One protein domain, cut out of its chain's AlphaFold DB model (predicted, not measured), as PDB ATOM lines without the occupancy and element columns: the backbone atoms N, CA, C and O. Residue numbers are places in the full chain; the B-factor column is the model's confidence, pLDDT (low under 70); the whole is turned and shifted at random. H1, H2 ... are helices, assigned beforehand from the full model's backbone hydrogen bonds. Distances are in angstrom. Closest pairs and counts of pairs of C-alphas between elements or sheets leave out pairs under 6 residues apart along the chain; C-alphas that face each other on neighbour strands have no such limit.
ATOM      1  N   THR A   7     203.701 194.558 121.005       79.88
ATOM      2  CA  THR A   7     203.566 196.018 120.866       79.88
ATOM      3  C   THR A   7     202.465 196.413 119.879       79.88
ATOM      4  O   THR A   7     201.708 197.350 120.150       79.88
ATOM      5  N   GLY A   8     202.304 195.666 118.781       79.62
ATOM      6  CA  GLY A   8     201.227 195.858 117.804       79.62
ATOM      7  C   GLY A   8     199.826 195.621 118.384       79.62
ATOM      8  O   GLY A   8     198.951 196.480 118.247       79.62
ATOM      9  N   ILE A   9     199.630 194.508 119.103       81.94
ATOM     10  CA  ILE A   9     198.352 194.147 119.746       81.94
ATOM     11  C   ILE A   9     197.994 195.175 120.827       81.94
ATOM     12  O   ILE A   9     196.877 195.693 120.856       81.94
ATOM     13  N   LYS A  10     198.966 195.549 121.668       82.38
ATOM     14  CA  LYS A  10     198.807 196.554 122.729       82.38
ATOM     15  C   LYS A  10     198.392 197.911 122.158       82.38
ATOM     16  O   LYS A  10     197.447 198.520 122.658       82.38
ATOM     17  N   ARG A  11     199.029 198.373 121.073       83.75
ATOM     18  CA  ARG A  11     198.638 199.618 120.385       83.75
ATOM     19  C   ARG A  11     197.217 199.538 119.820       83.75
ATOM     20  O   ARG A  11     196.466 200.497 119.991       83.75
ATOM     21  N   ALA A  12     196.836 198.420 119.198       83.31
ATOM     22  CA  ALA A  12     195.511 198.229 118.600       83.31
ATOM     23  C   ALA A  12     194.375 198.131 119.641       83.31
ATOM     24  O   ALA A  12     193.297 198.694 119.439       83.31
ATOM     25  N   LEU A  13     194.616 197.467 120.775       84.50
ATOM     26  CA  LEU A  13     193.686 197.407 121.909       84.50
ATOM     27  C   LEU A  13     193.469 198.793 122.516       84.50
ATOM     28  O   LEU A  13     192.336 199.257 122.669       84.50
ATOM     29  N   VAL A  14     194.573 199.484 122.807       85.75
ATOM     30  CA  VAL A  14     194.543 200.819 123.402       85.75
ATOM     31  C   VAL A  14     193.860 201.819 122.465       85.75
ATOM     32  O   VAL A  14     193.060 202.628 122.935       85.75
ATOM     33  N   SER A  15     194.125 201.778 121.155       85.19
ATOM     34  CA  SER A  15     193.485 202.684 120.192       85.19
ATOM     35  C   SER A  15     191.979 202.429 120.067       85.19
ATOM     36  O   SER A  15     191.198 203.379 120.151       85.19
ATOM     37  N   SER A  16     191.558 201.165 119.963       84.31
ATOM     38  CA  SER A  16     190.146 200.786 119.801       84.31
ATOM     39  C   SER A  16     189.312 201.140 121.037       84.31
ATOM     40  O   SER A  16     188.213 201.685 120.923       84.31
ATOM     41  N   ILE A  17     189.859 200.936 122.239       85.06
ATOM     42  CA  ILE A  17     189.171 201.271 123.496       85.06
ATOM     43  C   ILE A  17     189.195 202.771 123.773       85.06
ATOM     44  O   ILE A  17     188.205 203.320 124.257       85.06
ATOM     45  N   ARG A  18     190.269 203.483 123.410       84.88
ATOM     46  CA  ARG A  18     190.261 204.955 123.431       84.88
ATOM     47  C   ARG A  18     189.192 205.513 122.495       84.88
ATOM     48  O   ARG A  18     188.487 206.439 122.890       84.88
ATOM     49  N   MET A  19     189.043 204.948 121.296       84.00
ATOM     50  CA  MET A  19     188.009 205.350 120.341       84.00
ATOM     51  C   MET A  19     186.603 205.077 120.890       84.00
ATOM     52  O   MET A  19     185.773 205.984 120.884       84.00
ATOM     53  N   LYS A  20     186.361 203.886 121.455       86.00
ATOM     54  CA  LYS A  20     185.114 203.550 122.162       86.00
ATOM     55  C   LYS A  20     184.796 204.562 123.265       86.00
ATOM     56  O   LYS A  20     183.739 205.182 123.238       86.00
ATOM     57  N   ASN A  21     185.732 204.765 124.194       85.06
ATOM     58  CA  ASN A  21     185.554 205.669 125.327       85.06
ATOM     59  C   ASN A  21     185.304 207.106 124.861       85.06
ATOM     60  O   ASN A  21     184.509 207.813 125.469       85.06
ATOM     61  N   ARG A  22     185.947 207.552 123.772       85.50
ATOM     62  CA  ARG A  22     185.684 208.869 123.177       85.50
ATOM     63  C   ARG A  22     184.245 208.970 122.668       85.50
ATOM     64  O   ARG A  22     183.578 209.943 123.002       85.50
ATOM     65  N   ILE A  23     183.763 207.971 121.926       86.69
ATOM     66  CA  ILE A  23     182.396 207.944 121.379       86.69
ATOM     67  C   ILE A  23     181.350 207.893 122.502       86.69
ATOM     68  O   ILE A  23     180.410 208.688 122.511       86.69
ATOM     69  N   GLU A  24     181.528 207.020 123.492       85.44
ATOM     70  CA  GLU A  24     180.605 206.912 124.630       85.44
ATOM     71  C   GLU A  24     180.601 208.179 125.492       85.44
ATOM     72  O   GLU A  24     179.535 208.633 125.901       85.44
ATOM     73  N   ARG A  25     181.761 208.823 125.699       86.69
ATOM     74  CA  ARG A  25     181.833 210.142 126.353       86.69
ATOM     75  C   ARG A  25     181.074 211.201 125.568       86.69
ATOM     76  O   ARG A  25     180.327 211.961 126.174       86.69
ATOM     77  N   THR A  26     181.239 211.258 124.245       87.00
ATOM     78  CA  THR A  26     180.497 212.221 123.417       87.00
ATOM     79  C   THR A  26     178.993 211.965 123.460       87.00
ATOM     80  O   THR A  26     178.227 212.915 123.585       87.00
ATOM     81  N   ALA A  27     178.563 210.700 123.458       87.62
ATOM     82  CA  ALA A  27     177.155 210.344 123.589       87.62
ATOM     83  C   ALA A  27     176.598 210.724 124.968       87.62
ATOM     84  O   ALA A  27     175.548 211.355 125.057       87.62
ATOM     85  N   PHE A  28     177.334 210.439 126.043       88.81
ATOM     86  CA  PHE A  28     176.951 210.825 127.398       88.81
ATOM     87  C   PHE A  28     176.862 212.350 127.566       88.81
ATOM     88  O   PHE A  28     175.871 212.852 128.091       88.81
ATOM     89  N   LEU A  29     177.843 213.100 127.054       89.62
ATOM     90  CA  LEU A  29     177.808 214.566 127.051       89.62
ATOM     91  C   LEU A  29     176.639 215.102 126.214       89.62
ATOM     92  O   LEU A  29     175.965 216.037 126.643       89.62
ATOM     93  N   SER A  30     176.345 214.485 125.064       90.00
ATOM     94  CA  SER A  30     175.180 214.852 124.249       90.00
ATOM     95  C   SER A  30     173.854 214.581 124.970       90.00
ATOM     96  O   SER A  30     172.928 215.381 124.885       90.00
ATOM     97  N   ALA A  31     173.765 213.506 125.758       89.94
ATOM     98  CA  ALA A  31     172.586 213.206 126.563       89.94
ATOM     99  C   ALA A  31     172.423 214.192 127.734       89.94
ATOM    100  O   ALA A  31     171.316 214.672 127.965       89.94
ATOM    101  N   ILE A  32     173.512 214.548 128.431       92.38
ATOM    102  CA  ILE A  32     173.490 215.570 129.492       92.38
ATOM    103  C   ILE A  32     173.031 216.915 128.933       92.38
ATOM    104  O   ILE A  32     172.128 217.530 129.488       92.38
ATOM    105  N   THR A  33     173.637 217.367 127.836       92.06
ATOM    106  CA  THR A  33     173.293 218.655 127.212       92.06
ATOM    107  C   THR A  33     171.846 218.678 126.729       92.06
ATOM    108  O   THR A  33     171.143 219.648 126.990       92.06
ATOM    109  N   THR A  34     171.359 217.588 126.131       93.38
ATOM    110  CA  THR A  34     169.935 217.438 125.791       93.38
ATOM    111  C   THR A  34     169.044 217.523 127.034       93.38
ATOM    112  O   THR A  34     168.027 218.208 127.010       93.38
ATOM    113  N   GLY A  35     169.430 216.868 128.134       92.75
ATOM    114  CA  GLY A  35     168.709 216.936 129.405       92.75
ATOM    115  C   GLY A  35     168.641 218.354 129.972       92.75
ATOM    116  O   GLY A  35     167.567 218.788 130.373       92.75
ATOM    117  N   ILE A  36     169.752 219.102 129.926       93.56
ATOM    118  CA  ILE A  36     169.793 220.519 130.317       93.56
ATOM    119  C   ILE A  36     168.818 221.330 129.458       93.56
ATOM    120  O   ILE A  36     167.990 222.051 130.008       93.56
ATOM    121  N   LEU A  37     168.882 221.194 128.129       93.75
ATOM    122  CA  LEU A  37     167.998 221.917 127.208       93.75
ATOM    123  C   LEU A  37     166.524 221.594 127.475       93.75
ATOM    124  O   LEU A  37     165.710 222.502 127.601       93.75
ATOM    125  N   LEU A  38     166.170 220.319 127.633       94.56
ATOM    126  CA  LEU A  38     164.800 219.927 127.956       94.56
ATOM    127  C   LEU A  38     164.344 220.523 129.295       94.56
ATOM    128  O   LEU A  38     163.271 221.119 129.358       94.56
ATOM    129  N   SER A  39     165.155 220.412 130.351       93.88
ATOM    130  CA  SER A  39     164.802 220.937 131.672       93.88
ATOM    131  C   SER A  39     164.642 222.457 131.677       93.88
ATOM    132  O   SER A  39     163.675 222.962 132.248       93.88
ATOM    133  N   PHE A  40     165.532 223.197 131.013       93.81
ATOM    134  CA  PHE A  40     165.409 224.652 130.899       93.81
ATOM    135  C   PHE A  40     164.211 225.065 130.041       93.81
ATOM    136  O   PHE A  40     163.552 226.046 130.372       93.81
ATOM    137  N   PHE A  41     163.874 224.308 128.996       92.25
ATOM    138  CA  PHE A  41     162.672 224.562 128.203       92.25
ATOM    139  C   PHE A  41     161.390 224.330 129.017       92.25
ATOM    140  O   PHE A  41     160.483 225.160 128.999       92.25
ATOM    141  N   THR A  42     161.329 223.251 129.807       91.88
ATOM    142  CA  THR A  42     160.201 223.022 130.728       91.88
ATOM    143  C   THR A  42     160.126 224.081 131.825       91.88
ATOM    144  O   THR A  42     159.037 224.531 132.171       91.88
ATOM    145  N   TYR A  43     161.277 224.523 132.340       93.81
ATOM    146  CA  TYR A  43     161.361 225.602 133.319       93.81
ATOM    147  C   TYR A  43     160.849 226.925 132.736       93.81
ATOM    148  O   TYR A  43     160.079 227.610 133.402       93.81
ATOM    149  N   PHE A  44     161.193 227.245 131.486       91.56
ATOM    150  CA  PHE A  44     160.630 228.390 130.772       91.56
ATOM    151  C   PHE A  44     159.107 228.305 130.670       91.56
ATOM    152  O   PHE A  44     158.433 229.266 131.025       91.56
ATOM    153  N   LEU A  45     158.560 227.168 130.226       90.31
ATOM    154  CA  LEU A  45     157.114 227.009 130.063       90.31
ATOM    155  C   LEU A  45     156.376 227.241 131.391       90.31
ATOM    156  O   LEU A  45     155.371 227.947 131.429       90.31
ATOM    157  N   LEU A  46     156.913 226.690 132.482       91.00
ATOM    158  CA  LEU A  46     156.367 226.875 133.822       91.00
ATOM    159  C   LEU A  46     156.502 228.327 134.298       91.00
ATOM    160  O   LEU A  46     155.506 228.913 134.706       91.00
ATOM    161  N   ASP A  47     157.681 228.946 134.188       88.81
ATOM    162  CA  ASP A  47     157.876 230.346 134.595       88.81
ATOM    163  C   ASP A  47     157.015 231.319 133.777       88.81
ATOM    164  O   ASP A  47     156.537 232.314 134.314       88.81
ATOM    165  N   TYR A  48     156.787 231.026 132.497       85.56
ATOM    166  CA  TYR A  48     155.905 231.808 131.636       85.56
ATOM    167  C   TYR A  48     154.431 231.690 132.053       85.56
ATOM    168  O   TYR A  48     153.692 232.668 131.968       85.56
ATOM    169  N   MET A  49     153.998 230.518 132.531       84.81
ATOM    170  CA  MET A  49     152.617 230.294 132.975       84.81
ATOM    171  C   MET A  49     152.344 230.791 134.400       84.81
ATOM    172  O   MET A  49     151.231 231.242 134.672       84.81
ATOM    173  N   THR A  50     153.313 230.684 135.314       82.69
ATOM    174  CA  THR A  50     153.087 230.899 136.757       82.69
ATOM    175  C   THR A  50     153.902 232.030 137.384       82.69
ATOM    176  O   THR A  50     153.701 232.300 138.561       82.69
ATOM    177  N   ASP A  51     154.810 232.676 136.642       83.00
ATOM    178  CA  ASP A  51     155.662 233.791 137.098       83.00
ATOM    179  C   ASP A  51     156.351 233.523 138.453       83.00
ATOM    180  O   ASP A  51     156.009 234.095 139.488       83.00
ATOM    181  N   PHE A  52     157.332 232.611 138.473       86.44
ATOM    182  CA  PHE A  52     157.927 232.147 139.730       86.44
ATOM    183  C   PHE A  52     158.625 233.256 140.539       86.44
ATOM    184  O   PHE A  52     159.383 234.048 139.993       86.44
ATOM    185  N   PRO A  53     158.509 233.287 141.874       87.88
ATOM    186  CA  PRO A  53     159.254 234.258 142.665       87.88
ATOM    187  C   PRO A  53     160.770 234.002 142.573       87.88
ATOM    188  O   PRO A  53     161.225 232.869 142.389       87.88
ATOM    189  N   LEU A  54     161.573 235.059 142.742       87.75
ATOM    190  CA  LEU A  54     163.037 235.028 142.584       87.75
ATOM    191  C   LEU A  54     163.745 233.876 143.339       87.75
ATOM    192  O   LEU A  54     164.601 233.233 142.729       87.75
ATOM    193  N   PRO A  55     163.392 233.531 144.597       90.06
ATOM    194  CA  PRO A  55     164.034 232.416 145.301       90.06
ATOM    195  C   PRO A  55     163.819 231.061 144.618       90.06
ATOM    196  O   PRO A  55     164.747 230.259 144.528       90.06
ATOM    197  N   VAL A  56     162.613 230.818 144.091       91.19
ATOM    198  CA  VAL A  56     162.281 229.575 143.377       91.19
ATOM    199  C   VAL A  56     163.111 229.476 142.102       91.19
ATOM    200  O   VAL A  56     163.667 228.418 141.815       91.19
ATOM    201  N   ARG A  57     163.270 230.590 141.380       91.75
ATOM    202  CA  ARG A  57     164.090 230.646 140.165       91.75
ATOM    203  C   ARG A  57     165.546 230.277 140.430       91.75
ATOM    204  O   ARG A  57     166.081 229.418 139.735       91.75
ATOM    205  N   ILE A  58     166.163 230.876 141.449       91.25
ATOM    206  CA  ILE A  58     167.567 230.618 141.810       91.25
ATOM    207  C   ILE A  58     167.764 229.166 142.266       91.25
ATOM    208  O   ILE A  58     168.725 228.513 141.866       91.25
ATOM    209  N   LEU A  59     166.847 228.632 143.078       93.31
ATOM    210  CA  LEU A  59     166.918 227.237 143.518       93.31
ATOM    211  C   LEU A  59     166.770 226.260 142.349       93.31
ATOM    212  O   LEU A  59     167.508 225.279 142.285       93.31
ATOM    213  N   LEU A  60     165.862 226.533 141.408       93.12
ATOM    214  CA  LEU A  60     165.696 225.712 140.209       93.12
ATOM    215  C   LEU A  60     166.933 225.768 139.312       93.12
ATOM    216  O   LEU A  60     167.392 224.721 138.857       93.12
ATOM    217  N   THR A  61     167.518 226.947 139.082       93.25
ATOM    218  CA  THR A  61     168.712 227.055 138.234       93.25
ATOM    219  C   THR A  61     169.930 226.393 138.860       93.25
ATOM    220  O   THR A  61     170.580 225.581 138.199       93.25
ATOM    221  N   LEU A  62     170.208 226.651 140.141       93.50
ATOM    222  CA  LEU A  62     171.295 225.986 140.866       93.50
ATOM    223  C   LEU A  62     171.058 224.477 140.990       93.50
ATOM    224  O   LEU A  62     171.996 223.698 140.835       93.50
ATOM    225  N   GLY A  63     169.813 224.054 141.218       93.75
ATOM    226  CA  GLY A  63     169.428 222.648 141.303       93.75
ATOM    227  C   GLY A  63     169.640 221.904 139.986       93.75
ATOM    228  O   GLY A  63     170.270 220.846 139.976       93.75
ATOM    229  N   LEU A  64     169.192 222.473 138.863       94.31
ATOM    230  CA  LEU A  64     169.386 221.892 137.531       94.31
ATOM    231  C   LEU A  64     170.869 221.844 137.149       94.31
ATOM    232  O   LEU A  64     171.360 220.797 136.720       94.31
ATOM    233  N   LEU A  65     171.608 222.938 137.350       92.50
ATOM    234  CA  LEU A  65     173.044 222.973 137.069       92.50
ATOM    235  C   LEU A  65     173.811 221.991 137.962       92.50
ATOM    236  O   LEU A  65     174.627 221.221 137.461       92.50
ATOM    237  N   GLY A  66     173.514 221.941 139.262       92.62
ATOM    238  CA  GLY A  66     174.115 220.986 140.192       92.62
ATOM    239  C   GLY A  66     173.800 219.531 139.830       92.62
ATOM    240  O   GLY A  66     174.681 218.667 139.874       92.62
ATOM    241  N   TYR A  67     172.573 219.245 139.395       94.00
ATOM    242  CA  TYR A  67     172.180 217.910 138.959       94.00
ATOM    243  C   TYR A  67     172.953 217.457 137.709       94.00
ATOM    244  O   TYR A  67     173.562 216.381 137.711       94.00
ATOM    245  N   PHE A  68     172.985 218.285 136.659       93.12
ATOM    246  CA  PHE A  68     173.588 217.921 135.374       93.12
ATOM    247  C   PHE A  68     175.114 218.056 135.329       93.12
ATOM    248  O   PHE A  68     175.768 217.218 134.709       93.12
ATOM    249  N   LEU A  69     175.696 219.067 135.980       90.12
ATOM    250  CA  LEU A  69     177.142 219.320 135.935       90.12
ATOM    251  C   LEU A  69     177.914 218.577 137.027       90.12
ATOM    252  O   LEU A  69     179.076 218.235 136.819       90.12
ATOM    253  N   TYR A  70     177.290 218.293 138.176       91.44
ATOM    254  CA  TYR A  70     177.972 217.660 139.307       91.44
ATOM    255  C   TYR A  70     177.455 216.247 139.603       91.44
ATOM    256  O   TYR A  70     178.230 215.288 139.554       91.44
ATOM    257  N   TYR A  71     176.159 216.079 139.881       92.81
ATOM    258  CA  TYR A  71     175.613 214.791 140.329       92.81
ATOM    259  C   TYR A  71     175.686 213.699 139.248       92.81
ATOM    260  O   TYR A  71     176.209 212.611 139.507       92.81
ATOM    261  N   LEU A  72     175.216 213.978 138.027       90.75
ATOM    262  CA  LEU A  72     175.191 213.011 136.920       90.75
ATOM    263  C   LEU A  72     176.596 212.518 136.515       90.75
ATOM    264  O   LEU A  72     176.813 211.299 136.514       90.75
ATOM    265  N   PRO A  73     177.589 213.398 136.257       88.56
ATOM    266  CA  PRO A  73     178.963 212.976 135.983       88.56
ATOM    267  C   PRO A  73     179.596 212.212 137.153       88.56
ATOM    268  O   PRO A  73     180.296 211.219 136.935       88.56
ATOM    269  N   ARG A  74     179.316 212.610 138.407       88.31
ATOM    270  CA  ARG A  74     179.820 211.925 139.610       88.31
ATOM    271  C   ARG A  74     179.216 210.530 139.787       88.31
ATOM    272  O   ARG A  74     179.932 209.620 140.207       88.31
ATOM    273  N   LYS A  75     177.935 210.337 139.461       89.69
ATOM    274  CA  LYS A  75     177.266 209.026 139.488       89.69
ATOM    275  C   LYS A  75     177.795 208.113 138.380       89.69
ATOM    276  O   LYS A  75     177.928 206.912 138.582       89.69
ATOM    277  N   HIS A  76     178.106 208.672 137.210       86.94
ATOM    278  CA  HIS A  76     178.515 207.927 136.014       86.94
ATOM    279  C   HIS A  76     180.020 208.070 135.713       86.94
ATOM    280  O   HIS A  76     180.442 208.131 134.558       86.94
ATOM    281  N   LYS A  77     180.859 208.052 136.765       83.12
ATOM    282  CA  LYS A  77     182.333 208.164 136.675       83.12
ATOM    283  C   LYS A  77     182.986 207.180 135.700       83.12
ATOM    284  O   LYS A  77     184.057 207.482 135.177       83.12
ATOM    285  N   ARG A  78     182.346 206.034 135.429       78.62
ATOM    286  CA  ARG A  78     182.832 204.999 134.499       78.62
ATOM    287  C   ARG A  78     183.162 205.558 133.113       78.62
ATOM    288  O   ARG A  78     184.177 205.171 132.551       78.62
ATOM    289  N   TYR A  79     182.383 206.516 132.606       77.88
ATOM    290  CA  TYR A  79     182.667 207.128 131.304       77.88
ATOM    291  C   TYR A  79     183.936 207.990 131.315       77.88
ATOM    292  O   TYR A  79     184.581 208.131 130.280       77.88
ATOM    293  N   PHE A  80     184.345 208.537 132.465       76.25
ATOM    294  CA  PHE A  80     185.494 209.444 132.588       76.25
ATOM    295  C   PHE A  80     186.779 208.766 133.080       76.25
ATOM    296  O   PHE A  80     187.874 209.275 132.822       76.25
ATOM    297  N   GLN A  81     186.679 207.597 133.713       77.12
ATOM    298  CA  GLN A  81     187.838 206.810 134.136       77.12
ATOM    299  C   GLN A  81     188.614 206.256 132.928       77.12
ATOM    300  O   GLN A  81     188.043 205.934 131.885       77.12
ATOM    301  N   ARG A  82     189.946 206.191 133.049       72.75
ATOM    302  CA  ARG A  82     190.816 205.515 132.078       72.75
ATOM    303  C   ARG A  82     191.012 204.074 132.540       72.75
ATOM    304  O   ARG A  82     191.492 203.849 133.646       72.75
ATOM    305  N   THR A  83     190.651 203.108 131.702       72.12
ATOM    306  CA  THR A  83     191.083 201.721 131.895       72.12
ATOM    307  C   THR A  83     192.584 201.677 131.620       72.12
ATOM    308  O   THR A  83     192.998 202.047 130.526       72.12
ATOM    309  N   ASN A  84     193.398 201.284 132.600       73.81
ATOM    310  CA  ASN A  84     194.857 201.167 132.438       73.81
ATOM    311  C   ASN A  84     195.320 199.707 132.284       73.81
ATOM    312  O   ASN A  84     196.465 199.459 131.932       73.81
ATOM    313  N   ASP A  85     194.423 198.754 132.532       83.81
ATOM    314  CA  ASP A  85     194.696 197.318 132.541       83.81
ATOM    315  C   ASP A  85     194.423 196.703 131.158       83.81
ATOM    316  O   ASP A  85     193.290 196.724 130.670       83.81
ATOM    317  N   ILE A  86     195.475 196.182 130.520       82.19
ATOM    318  CA  ILE A  86     195.464 195.688 129.133       82.19
ATOM    319  C   ILE A  86     194.754 194.332 129.029       82.19
ATOM    320  O   ILE A  86     194.124 194.049 128.011       82.19
ATOM    321  N   ILE A  87     194.768 193.519 130.088       83.25
ATOM    322  CA  ILE A  87     194.063 192.229 130.114       83.25
ATOM    323  C   ILE A  87     192.553 192.484 130.142       83.25
ATOM    324  O   ILE A  87     191.795 191.916 129.355       83.25
ATOM    325  N   LYS A  88     192.100 193.438 130.970       84.44
ATOM    326  CA  LYS A  88     190.689 193.876 130.976       84.44
ATOM    327  C   LYS A  88     190.256 194.459 129.634       84.44
ATOM    328  O   LYS A  88     189.118 194.249 129.217       84.44
ATOM    329  N   MET A  89     191.155 195.176 128.958       85.38
ATOM    330  CA  MET A  89     190.929 195.682 127.606       85.38
ATOM    331  C   MET A  89     190.726 194.547 126.595       85.38
ATOM    332  O   MET A  89     189.742 194.565 125.858       85.38
ATOM    333  N   ALA A  90     191.618 193.553 126.589       84.50
ATOM    334  CA  ALA A  90     191.522 192.389 125.709       84.50
ATOM    335  C   ALA A  90     190.217 191.617 125.938       84.50
ATOM    336  O   ALA A  90     189.475 191.371 124.989       84.50
ATOM    337  N   ARG A  91     189.864 191.363 127.203       85.75
ATOM    338  CA  ARG A  91     188.622 190.672 127.573       85.75
ATOM    339  C   ARG A  91     187.377 191.420 127.109       85.75
ATOM    340  O   ARG A  91     186.414 190.808 126.663       85.75
ATOM    341  N   GLN A  92     187.378 192.748 127.200       84.69
ATOM    342  CA  GLN A  92     186.254 193.554 126.730       84.69
ATOM    343  C   GLN A  92     186.079 193.469 125.208       84.69
ATOM    344  O   GLN A  92     184.947 193.452 124.727       84.69
ATOM    345  N   VAL A  93     187.183 193.428 124.459       85.62
ATOM    346  CA  VAL A  93     187.148 193.276 123.000       85.62
ATOM    347  C   VAL A  93     186.635 191.894 122.615       85.62
ATOM    348  O   VAL A  93     185.763 191.820 121.757       85.62
ATOM    349  N   GLU A  94     187.099 190.832 123.276       86.06
ATOM    350  CA  GLU A  94     186.617 189.468 123.026       86.06
ATOM    351  C   GLU A  94     185.129 189.303 123.326       86.06
ATOM    352  O   GLU A  94     184.395 188.820 122.474       86.06
ATOM    353  N   LEU A  95     184.645 189.807 124.466       85.62
ATOM    354  CA  LEU A  95     183.216 189.757 124.793       85.62
ATOM    355  C   LEU A  95     182.348 190.446 123.726       85.62
ATOM    356  O   LEU A  95     181.235 190.009 123.439       85.62
ATOM    357  N   CYS A  96     182.839 191.536 123.129       84.06
ATOM    358  CA  CYS A  96     182.160 192.185 122.009       84.06
ATOM    359  C   CYS A  96     182.329 191.417 120.687       84.06
ATOM    360  O   CYS A  96     181.417 191.456 119.861       84.06
ATOM    361  N   ALA A  97     183.461 190.738 120.482       84.12
ATOM    362  CA  ALA A  97     183.732 189.892 119.321       84.12
ATOM    363  C   ALA A  97     182.770 188.704 119.267       84.12
ATOM    364  O   ALA A  97     182.131 188.485 118.242       84.12
ATOM    365  N   ASP A  98     182.618 187.999 120.388       83.88
ATOM    366  CA  ASP A  98     181.771 186.811 120.522       83.88
ATOM    367  C   ASP A  98     180.295 187.135 120.256       83.88
ATOM    368  O   ASP A  98     179.553 186.319 119.713       83.88
ATOM    369  N   ALA A  99     179.872 188.363 120.574       82.25
ATOM    370  CA  ALA A  99     178.526 188.847 120.289       82.25
ATOM    371  C   ALA A  99     178.312 189.285 118.823       82.25
ATOM    372  O   ALA A  99     177.168 189.355 118.375       82.25
ATOM    373  N   GLN A 100     179.371 189.635 118.080       81.69
ATOM    374  CA  GLN A 100     179.274 190.240 116.737       81.69
ATOM    375  C   GLN A 100     179.715 189.314 115.600       81.69
ATOM    376  O   GLN A 100     179.264 189.488 114.468       81.69
ATOM    377  N   ILE A 101     180.588 188.350 115.879       81.50
ATOM    378  CA  ILE A 101     181.215 187.467 114.896       81.50
ATOM    379  C   ILE A 101     180.835 186.023 115.230       81.50
ATOM    380  O   ILE A 101     181.029 185.563 116.354       81.50
ATOM    381  N   LYS A 102     180.321 185.273 114.245       71.75
ATOM    382  CA  LYS A 102     180.076 183.829 114.404       71.75
ATOM    383  C   LYS A 102     181.407 183.117 114.669       71.75
ATOM    384  O   LYS A 102     182.279 183.130 113.806       71.75
ATOM    385  N   GLY A 103     181.542 182.503 115.844       71.88
ATOM    386  CA  GLY A 103     182.759 181.802 116.268       71.88
ATOM    387  C   GLY A 103     183.753 182.641 117.079       71.88
ATOM    388  O   GLY A 103     184.751 182.079 117.515       71.88
ATOM    389  N   GLY A 104     183.474 183.932 117.312       82.62
ATOM    390  CA  GLY A 104     184.185 184.755 118.293       82.62
ATOM    391  C   GLY A 104     185.704 184.854 118.118       82.62
ATOM    392  O   GLY A 104     186.260 184.560 117.060       82.62
ATOM    393  N   PHE A 105     186.385 185.297 119.177       83.19
ATOM    394  CA  PHE A 105     187.857 185.321 119.236       83.19
ATOM    395  C   PHE A 105     188.459 184.130 120.001       83.19
ATOM    396  O   PHE A 105     189.682 184.003 120.046       83.19
ATOM    397  N   ASN A 106     187.626 183.231 120.542       82.38
ATOM    398  CA  ASN A 106     188.027 181.976 121.201       82.38
ATOM    399  C   ASN A 106     189.148 182.144 122.248       82.38
ATOM    400  O   ASN A 106     190.050 181.313 122.337       82.38
ATOM    401  N   SER A 107     189.119 183.239 123.012       83.94
ATOM    402  CA  SER A 107     190.108 183.579 124.049       83.94
ATOM    403  C   SER A 107     191.551 183.813 123.574       83.94
ATOM    404  O   SER A 107     192.453 183.995 124.391       83.94
ATOM    405  N   ILE A 108     191.793 183.859 122.259       85.94
ATOM    406  CA  ILE A 108     193.137 183.984 121.678       85.94
ATOM    407  C   ILE A 108     193.768 185.347 121.994       85.94
ATOM    408  O   ILE A 108     194.973 185.433 122.233       85.94
ATOM    409  N   LEU A 109     192.967 186.414 122.033       84.31
ATOM    410  CA  LEU A 109     193.432 187.777 122.287       84.31
ATOM    411  C   LEU A 109     193.735 187.993 123.776       84.31
ATOM    412  O   LEU A 109     194.728 188.638 124.106       84.31
ATOM    413  N   VAL A 110     192.914 187.442 124.676       86.94
ATOM    414  CA  VAL A 110     193.156 187.480 126.128       86.94
ATOM    415  C   VAL A 110     194.373 186.640 126.490       86.94
ATOM    416  O   VAL A 110     195.285 187.164 127.127       86.94
ATOM    417  N   SER A 111     194.454 185.393 126.013       87.44
ATOM    418  CA  SER A 111     195.597 184.519 126.293       87.44
ATOM    419  C   SER A 111     196.911 185.096 125.760       87.44
ATOM    420  O   SER A 111     197.919 185.051 126.459       87.44
ATOM    421  N   ALA A 112     196.920 185.712 124.570       86.19
ATOM    422  CA  ALA A 112     198.117 186.369 124.036       86.19
ATOM    423  C   ALA A 112     198.608 187.541 124.908       86.19
ATOM    424  O   ALA A 112     199.816 187.744 125.038       86.19
ATOM    425  N   VAL A 113     197.696 188.305 125.520       86.06
ATOM    426  CA  VAL A 113     198.048 189.408 126.432       86.06
ATOM    427  C   VAL A 113     198.489 188.880 127.802       86.06
ATOM    428  O   VAL A 113     199.462 189.386 128.355       86.06
ATOM    429  N   GLU A 114     197.836 187.843 128.333       85.25
ATOM    430  CA  GLU A 114     198.216 187.199 129.598       85.25
ATOM    431  C   GLU A 114     199.603 186.548 129.520       85.25
ATOM    432  O   GLU A 114     200.419 186.743 130.425       85.25
ATOM    433  N   PHE A 115     199.919 185.852 128.418       84.06
ATOM    434  CA  PHE A 115     201.244 185.262 128.196       84.06
ATOM    435  C   PHE A 115     202.366 186.305 128.156       84.06
ATOM    436  O   PHE A 115     203.494 185.995 128.537       84.06
ATOM    437  N   ALA A 116     202.066 187.524 127.711       79.62
ATOM    438  CA  ALA A 116     203.051 188.587 127.573       79.62
ATOM    439  C   ALA A 116     203.209 189.467 128.827       79.62
ATOM    440  O   ALA A 116     204.308 189.962 129.066       79.62
ATOM    441  N   GLU A 117     202.152 189.675 129.623       78.62
ATOM    442  CA  GLU A 117     202.191 190.549 130.813       78.62
ATOM    443  C   GLU A 117     202.426 189.777 132.126       78.62
ATOM    444  O   GLU A 117     203.113 190.286 133.008       78.62
ATOM    445  N   LEU A 118     201.895 188.554 132.284       73.62
ATOM    446  CA  LEU A 118     201.934 187.852 133.577       73.62
ATOM    447  C   LEU A 118     203.125 186.908 133.751       73.62
ATOM    448  O   LEU A 118     203.375 186.503 134.879       73.62
ATOM    449  N   ASN A 119     203.854 186.548 132.685       64.69
ATOM    450  CA  ASN A 119     205.026 185.644 132.670       64.69
ATOM    451  C   ASN A 119     204.864 184.288 133.416       64.69
ATOM    452  O   ASN A 119     205.807 183.504 133.503       64.69
ATOM    453  N   ILE A 120     203.669 183.992 133.934       58.16
ATOM    454  CA  ILE A 120     203.334 182.883 134.827       58.16
ATOM    455  C   ILE A 120     202.121 182.175 134.221       58.16
ATOM    456  O   ILE A 120     200.982 182.387 134.623       58.16
ATOM    457  N   VAL A 121     202.362 181.351 133.203       60.38
ATOM    458  CA  VAL A 121     201.379 180.365 132.730       60.38
ATOM    459  C   VAL A 121     202.128 179.094 132.334       60.38
ATOM    460  O   VAL A 121     203.098 179.150 131.571       60.38
ATOM    461  N   TYR A 122     201.715 177.943 132.862       67.12
ATOM    462  CA  TYR A 122     202.304 176.633 132.557       67.12
ATOM    463  C   TYR A 122     201.978 176.204 131.110       67.12
ATOM    464  O   TYR A 122     200.867 176.430 130.639       67.12
ATOM    465  N   GLY A 123     202.941 175.615 130.383       71.12
ATOM    466  CA  GLY A 123     202.730 175.089 129.020       71.12
ATOM    467  C   GLY A 123     203.946 175.174 128.083       71.12
ATOM    468  O   GLY A 123     204.942 175.825 128.407       71.12
ATOM    469  N   SER A 124     203.842 174.531 126.908       79.19
ATOM    470  CA  SER A 124     204.878 174.500 125.855       79.19
ATOM    471  C   SER A 124     205.160 175.890 125.258       79.19
ATOM    472  O   SER A 124     204.229 176.644 124.965       79.19
ATOM    473  N   GLN A 125     206.442 176.218 125.050       77.56
ATOM    474  CA  GLN A 125     206.875 177.493 124.452       77.56
ATOM    475  C   GLN A 125     206.407 177.650 122.995       77.56
ATOM    476  O   GLN A 125     206.042 178.752 122.582       77.56
ATOM    477  N   ASP A 126     206.318 176.554 122.241       79.81
ATOM    478  CA  ASP A 126     205.862 176.587 120.847       79.81
ATOM    479  C   ASP A 126     204.380 176.958 120.738       79.81
ATOM    480  O   ASP A 126     203.984 177.734 119.867       79.81
ATOM    481  N   LEU A 127     203.551 176.457 121.660       80.62
ATOM    482  CA  LEU A 127     202.127 176.794 121.705       80.62
ATOM    483  C   LEU A 127     201.916 178.263 122.079       80.62
ATOM    484  O   LEU A 127     201.108 178.938 121.446       80.62
ATOM    485  N   LYS A 128     202.680 178.786 123.045       80.00
ATOM    486  CA  LYS A 128     202.629 180.209 123.429       80.00
ATOM    487  C   LYS A 128     203.002 181.114 122.258       80.00
ATOM    488  O   LYS A 128     202.267 182.048 121.945       80.00
ATOM    489  N   THR A 129     204.089 180.782 121.562       81.12
ATOM    490  CA  THR A 129     204.542 181.516 120.374       81.12
ATOM    491  C   THR A 129     203.476 181.512 119.280       81.12
ATOM    492  O   THR A 129     203.167 182.566 118.725       81.12
ATOM    493  N   ARG A 130     202.838 180.361 119.022       83.38
ATOM    494  CA  ARG A 130     201.746 180.254 118.041       83.38
ATOM    495  C   ARG A 130     200.496 181.038 118.436       83.38
ATOM    496  O   ARG A 130     199.894 181.652 117.565       83.38
ATOM    497  N   VAL A 131     200.105 181.066 119.713       85.25
ATOM    498  CA  VAL A 131     198.951 181.867 120.174       85.25
ATOM    499  C   VAL A 131     199.223 183.361 119.995       85.25
ATOM    500  O   VAL A 131     198.366 184.076 119.479       85.25
ATOM    501  N   VAL A 132     200.428 183.829 120.339       83.38
ATOM    502  CA  VAL A 132     200.823 185.233 120.137       83.38
ATOM    503  C   VAL A 132     200.872 185.588 118.645       83.38
ATOM    504  O   VAL A 132     200.337 186.623 118.254       83.38
ATOM    505  N   GLN A 133     201.438 184.724 117.794       83.38
ATOM    506  CA  GLN A 133     201.459 184.922 116.337       83.38
ATOM    507  C   GLN A 133     200.048 184.914 115.728       83.38
ATOM    508  O   GLN A 133     199.718 185.786 114.924       83.38
ATOM    509  N   ASN A 134     199.177 183.995 116.155       84.31
ATOM    510  CA  ASN A 134     197.785 183.947 115.705       84.31
ATOM    511  C   ASN A 134     197.019 185.209 116.112       84.31
ATOM    512  O   ASN A 134     196.301 185.767 115.285       84.31
ATOM    513  N   ALA A 135     197.218 185.710 117.335       83.06
ATOM    514  CA  ALA A 135     196.595 186.944 117.815       83.06
ATOM    515  C   ALA A 135     197.038 188.202 117.038       83.06
ATOM    516  O   ALA A 135     196.321 189.202 117.030       83.06
ATOM    517  N   GLN A 136     198.196 188.170 116.364       82.88
ATOM    518  CA  GLN A 136     198.659 189.254 115.485       82.88
ATOM    519  C   GLN A 136     198.026 189.220 114.082       82.88
ATOM    520  O   GLN A 136     198.116 190.211 113.349       82.88
ATOM    521  N   SER A 137     197.386 188.112 113.695       82.94
ATOM    522  CA  SER A 137     196.752 187.984 112.380       82.94
ATOM    523  C   SER A 137     195.572 188.951 112.203       82.94
ATOM    524  O   SER A 137     194.945 189.414 113.158       82.94
ATOM    525  N   ASP A 138     195.230 189.257 110.946       79.56
ATOM    526  CA  ASP A 138     194.162 190.211 110.614       79.56
ATOM    527  C   ASP A 138     192.756 189.740 111.056       79.56
ATOM    528  O   ASP A 138     191.815 190.540 111.099       79.56
ATOM    529  N   ALA A 139     192.614 188.460 111.421       79.12
ATOM    530  CA  ALA A 139     191.382 187.870 111.936       79.12
ATOM    531  C   ALA A 139     191.033 188.348 113.359       79.12
ATOM    532  O   ALA A 139     189.855 188.530 113.656       79.12
ATOM    533  N   TYR A 140     192.033 188.633 114.207       80.06
ATOM    534  CA  TYR A 140     191.839 188.976 115.629       80.06
ATOM    535  C   TYR A 140     192.069 190.463 115.939       80.06
ATOM    536  O   TYR A 140     192.298 190.852 117.086       80.06
ATOM    537  N   ARG A 141     192.012 191.335 114.920       81.69
ATOM    538  CA  ARG A 141     192.252 192.774 115.103       81.69
ATOM    539  C   ARG A 141     191.113 193.459 115.876       81.69
ATOM    540  O   ARG A 141     189.987 193.504 115.377       81.69
ATOM    541  N   PRO A 142     191.407 194.129 117.011       79.50
ATOM    542  CA  PRO A 142     190.404 194.841 117.814       79.50
ATOM    543  C   PRO A 142     189.629 195.943 117.074       79.50
ATOM    544  O   PRO A 142     188.499 196.252 117.442       79.50
ATOM    545  N   SER A 143     190.213 196.534 116.026       76.25
ATOM    546  CA  SER A 143     189.627 197.658 115.284       76.25
ATOM    547  C   SER A 143     188.430 197.282 114.405       76.25
ATOM    548  O   SER A 143     187.671 198.168 114.014       76.25
ATOM    549  N   LYS A 144     188.245 195.992 114.089       78.88
ATOM    550  CA  LYS A 144     187.109 195.506 113.285       78.88
ATOM    551  C   LYS A 144     185.816 195.375 114.099       78.88
ATOM    552  O   LYS A 144     184.738 195.291 113.514       78.88
ATOM    553  N   ILE A 145     185.909 195.386 115.429       81.69
ATOM    554  CA  ILE A 145     184.773 195.178 116.331       81.69
ATOM    555  C   ILE A 145     184.204 196.516 116.785       81.69
ATOM    556  O   ILE A 145     184.917 197.443 117.176       81.69
ATOM    557  N   VAL A 146     182.879 196.612 116.791       80.69
ATOM    558  CA  VAL A 146     182.174 197.798 117.268       80.69
ATOM    559  C   VAL A 146     182.001 197.687 118.774       80.69
ATOM    560  O   VAL A 146     181.089 197.031 119.261       80.69
ATOM    561  N   LEU A 147     182.862 198.351 119.533       78.56
ATOM    562  CA  LEU A 147     182.853 198.208 120.991       78.56
ATOM    563  C   LEU A 147     181.780 199.053 121.710       78.56
ATOM    564  O   LEU A 147     181.599 198.870 122.911       78.56
ATOM    565  N   HIS A 148     181.113 199.992 121.030       79.50
ATOM    566  CA  HIS A 148     180.160 200.954 121.613       79.50
ATOM    567  C   HIS A 148     178.715 200.692 121.158       79.50
ATOM    568  O   HIS A 148     178.481 200.175 120.063       79.50
ATOM    569  N   ASP A 149     177.731 201.121 121.952       79.75
ATOM    570  CA  ASP A 149     176.316 200.993 121.589       79.75
ATOM    571  C   ASP A 149     175.903 202.027 120.524       79.75
ATOM    572  O   ASP A 149     175.686 203.212 120.798       79.75
ATOM    573  N   ARG A 150     175.755 201.568 119.277       80.38
ATOM    574  CA  ARG A 150     175.341 202.408 118.142       80.38
ATOM    575  C   ARG A 150     173.943 203.006 118.307       80.38
ATOM    576  O   ARG A 150     173.701 204.085 117.762       80.38
ATOM    577  N   LYS A 151     173.013 202.326 118.988       84.25
ATOM    578  CA  LYS A 151     171.632 202.808 119.145       84.25
ATOM    579  C   LYS A 151     171.602 203.993 120.097       84.25
ATOM    580  O   LYS A 151     171.044 205.028 119.740       84.25
ATOM    581  N   LEU A 152     172.268 203.871 121.247       82.94
ATOM    582  CA  LEU A 152     172.347 204.943 122.242       82.94
ATOM    583  C   LEU A 152     173.064 206.182 121.698       82.94
ATOM    584  O   LEU A 152     172.546 207.285 121.841       82.94
ATOM    585  N   VAL A 153     174.194 206.003 121.005       86.56
ATOM    586  CA  VAL A 153     174.948 207.117 120.399       86.56
ATOM    587  C   VAL A 153     174.110 207.843 119.340       86.56
ATOM    588  O   VAL A 153     174.045 209.070 119.331       86.56
ATOM    589  N   LYS A 154     173.439 207.108 118.441       88.69
ATOM    590  CA  LYS A 154     172.584 207.727 117.413       88.69
ATOM    591  C   LYS A 154     171.372 208.423 118.025       88.69
ATOM    592  O   LYS A 154     170.991 209.484 117.541       88.69
ATOM    593  N   LEU A 155     170.760 207.835 119.052       89.56
ATOM    594  CA  LEU A 155     169.609 208.422 119.733       89.56
ATOM    595  C   LEU A 155     169.993 209.723 120.444       89.56
ATOM    596  O   LEU A 155     169.323 210.731 120.241       89.56
ATOM    597  N   SER A 156     171.085 209.728 121.214       88.44
ATOM    598  CA  SER A 156     171.530 210.918 121.945       88.44
ATOM    599  C   SER A 156     171.885 212.067 120.997       88.44
ATOM    600  O   SER A 156     171.511 213.208 121.250       88.44
ATOM    601  N   LEU A 157     172.521 211.763 119.859       90.00
ATOM    602  CA  LEU A 157     172.856 212.767 118.850       90.00
ATOM    603  C   LEU A 157     171.611 213.320 118.135       90.00
ATOM    604  O   LEU A 157     171.517 214.524 117.907       90.00
ATOM    605  N   LYS A 158     170.641 212.455 117.799       92.12
ATOM    606  CA  LYS A 158     169.363 212.867 117.189       92.12
ATOM    607  C   LYS A 158     168.553 213.762 118.123       92.12
ATOM    608  O   LYS A 158     167.997 214.757 117.668       92.12
ATOM    609  N   LEU A 159     168.489 213.418 119.409       92.38
ATOM    610  CA  LEU A 159     167.780 214.224 120.401       92.38
ATOM    611  C   LEU A 159     168.457 215.581 120.605       92.38
ATOM    612  O   LEU A 159     167.769 216.596 120.589       92.38
ATOM    613  N   LEU A 160     169.790 215.611 120.706       93.19
ATOM    614  CA  LEU A 160     170.545 216.860 120.780       93.19
ATOM    615  C   LEU A 160     170.241 217.762 119.577       93.19
ATOM    616  O   LEU A 160     169.902 218.928 119.755       93.19
ATOM    617  N   LEU A 161     170.309 217.215 118.359       94.56
ATOM    618  CA  LEU A 161     170.016 217.969 117.141       94.56
ATOM    619  C   LEU A 161     168.574 218.499 117.135       94.56
ATOM    620  O   LEU A 161     168.357 219.659 116.799       94.56
ATOM    621  N   SER A 162     167.604 217.680 117.555       93.88
ATOM    622  CA  SER A 162     166.199 218.086 117.679       93.88
ATOM    623  C   SER A 162     166.031 219.280 118.626       93.88
ATOM    624  O   SER A 162     165.428 220.285 118.256       93.88
ATOM    625  N   PHE A 163     166.634 219.228 119.818       93.38
ATOM    626  CA  PHE A 163     166.558 220.335 120.775       93.38
ATOM    627  C   PHE A 163     167.286 221.590 120.296       93.38
ATOM    628  O   PHE A 163     166.787 222.688 120.524       93.38
ATOM    629  N   ILE A 164     168.412 221.453 119.590       93.38
ATOM    630  CA  ILE A 164     169.084 222.599 118.963       93.38
ATOM    631  C   ILE A 164     168.137 223.285 117.971       93.38
ATOM    632  O   ILE A 164     167.980 224.500 118.029       93.38
ATOM    633  N   VAL A 165     167.452 222.522 117.112       95.25
ATOM    634  CA  VAL A 165     166.479 223.079 116.156       95.25
ATOM    635  C   VAL A 165     165.312 223.765 116.872       95.25
ATOM    636  O   VAL A 165     164.916 224.857 116.464       95.25
ATOM    637  N   ILE A 166     164.793 223.180 117.959       92.81
ATOM    638  CA  ILE A 166     163.721 223.784 118.772       92.81
ATOM    639  C   ILE A 166     164.173 225.125 119.360       92.81
ATOM    640  O   ILE A 166     163.462 226.119 119.229       92.81
ATOM    641  N   TYR A 167     165.362 225.178 119.963       91.88
ATOM    642  CA  TYR A 167     165.901 226.399 120.565       91.88
ATOM    643  C   TYR A 167     166.196 227.487 119.527       91.88
ATOM    644  O   TYR A 167     165.879 228.651 119.762       91.88
ATOM    645  N   VAL A 168     166.745 227.122 118.363       92.44
ATOM    646  CA  VAL A 168     166.972 228.066 117.256       92.44
ATOM    647  C   VAL A 168     165.643 228.613 116.731       92.44
ATOM    648  O   VAL A 168     165.497 229.823 116.574       92.44
ATOM    649  N   SER A 169     164.649 227.747 116.525       92.31
ATOM    650  CA  SER A 169     163.310 228.156 116.078       92.31
ATOM    651  C   SER A 169     162.633 229.076 117.098       92.31
ATOM    652  O   SER A 169     162.051 230.094 116.730       92.31
ATOM    653  N   TRP A 170     162.754 228.761 118.392       90.44
ATOM    654  CA  TRP A 170     162.239 229.599 119.472       90.44
ATOM    655  C   TRP A 170     162.911 230.979 119.504       90.44
ATOM    656  O   TRP A 170     162.212 231.991 119.594       90.44
ATOM    657  N   GLY A 171     164.237 231.036 119.352       88.56
ATOM    658  CA  GLY A 171     164.988 232.289 119.279       88.56
ATOM    659  C   GLY A 171     164.574 233.172 118.099       88.56
ATOM    660  O   GLY A 171     164.427 234.378 118.271       88.56
ATOM    661  N   LEU A 172     164.306 232.585 116.929       90.19
ATOM    662  CA  LEU A 172     163.853 233.330 115.746       90.19
ATOM    663  C   LEU A 172     162.436 233.900 115.906       90.19
ATOM    664  O   LEU A 172     162.177 235.026 115.493       90.19
ATOM    665  N   ILE A 173     161.520 233.141 116.511       88.00
ATOM    666  CA  ILE A 173     160.115 233.552 116.661       88.00
ATOM    667  C   ILE A 173     159.940 234.541 117.822       88.00
ATOM    668  O   ILE A 173     159.109 235.445 117.755       88.00
ATOM    669  N   SER A 174     160.689 234.363 118.913       84.62
ATOM    670  CA  SER A 174     160.417 235.034 120.187       84.62
ATOM    671  C   SER A 174     161.694 235.435 120.936       84.62
ATOM    672  O   SER A 174     161.795 235.213 122.149       84.62
ATOM    673  N   PHE A 181     163.690 235.364 129.764       90.62
ATOM    674  CA  PHE A 181     163.767 234.116 130.525       90.62
ATOM    675  C   PHE A 181     165.177 233.859 131.060       90.62
ATOM    676  O   PHE A 181     165.332 233.619 132.254       90.62
ATOM    677  N   PHE A 182     166.213 233.943 130.217       89.44
ATOM    678  CA  PHE A 182     167.586 233.717 130.680       89.44
ATOM    679  C   PHE A 182     168.038 234.780 131.684       89.44
ATOM    680  O   PHE A 182     168.683 234.440 132.675       89.44
ATOM    681  N   GLY A 183     167.631 236.040 131.500       88.19
ATOM    682  CA  GLY A 183     167.850 237.083 132.498       88.19
ATOM    683  C   GLY A 183     167.184 236.750 133.837       88.19
ATOM    684  O   GLY A 183     167.838 236.787 134.879       88.19
ATOM    685  N   ARG A 184     165.909 236.339 133.821       88.06
ATOM    686  CA  ARG A 184     165.156 235.918 135.018       88.06
ATOM    687  C   ARG A 184     165.738 234.667 135.672       88.06
ATOM    688  O   ARG A 184     165.754 234.581 136.897       88.06
ATOM    689  N   ALA A 185     166.251 233.726 134.883       88.56
ATOM    690  CA  ALA A 185     166.892 232.504 135.359       88.56
ATOM    691  C   ALA A 185     168.185 232.794 136.148       88.56
ATOM    692  O   ALA A 185     168.489 232.086 137.107       88.56
ATOM    693  N   ILE A 186     168.910 233.858 135.788       89.94
ATOM    694  CA  ILE A 186     170.109 234.332 136.506       89.94
ATOM    695  C   ILE A 186     169.736 235.308 137.648       89.94
ATOM    696  O   ILE A 186     170.585 235.692 138.445       89.94
ATOM    697  N   GLY A 187     168.453 235.658 137.787       84.94
ATOM    698  CA  GLY A 187     167.925 236.459 138.896       84.94
ATOM    699  C   GLY A 187     167.635 237.926 138.565       84.94
ATOM    700  O   GLY A 187     167.355 238.699 139.478       84.94
TER     701      GLY A 187
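What this domain is: This is residues 7 to 174 and 181 to 187 of the 557 residues of an uncharacterized protein of Lentisphaerae bacterium GWF2_49_21 (UniProt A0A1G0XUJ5). One long helix, H1, is the spine of a rod: H2 folds back beside its later part, H6 packs there too at a slant, and H3, H4 and H5 make a small head around its beginning. The short H7 packs on H2. The printed part has 175 residues and is all helix, with seven helices, H1 to H7 in order, and no named strand. It is only just extended, close to loose, with a radius of gyration of the C-alphas of 23.8 A, and spans 78 by 29 by 22 A.

How they stand to each other: Begin at the hub, H1, residues 7 to 50. Its residues 23 to 38 touch H6, residues 150 to 174, at an only just steep tilt of 35.4 degrees, the same way; the closest C-alphas, of Ala 27 and Val 153, are 5.0 A apart. H2, residues 54 to 75, forms a hairpin with H1 at a shallow tilt of 16 degrees, closest at C-alphas 32 and 68, 6.3 A. H7, residues 181 to 185, touches H2, closest at C-alphas 185 and 57, 5.9 A. H3, residues 86 to 100, touches residues 10 to 17 of H1, about perpendicular at 74 degrees, closest at C-alphas 89 and 13, 6.6 A. H4, residues 108 to 117, forms a hairpin with H3, closest at C-alphas 110 and 90, 5.2 A. H5, residues 125 to 136, touches H4, closest at C-alphas 132 and 112, 4.9 A. Each O i to N i+4 pair is within hydrogen-bond range in H1, H5, H6 and H7, against 16 of 18 in H2, 10 of 11 in H3 and 5 of 6 in H4.

Where its parts are: Find C-alpha 7 at (203.566, 196.018, 120.866); H1 runs 63.4 A to C-alpha 50 at (153.087, 230.899, 136.757). H6 measures 35.9 A.

The domain as a whole: Residues 175 to 180 are cut out, a gap of 10.9 A between C-alphas 174 and 181. The link H5 to H6 is long. Residues 119 to 122 have pLDDT under 70.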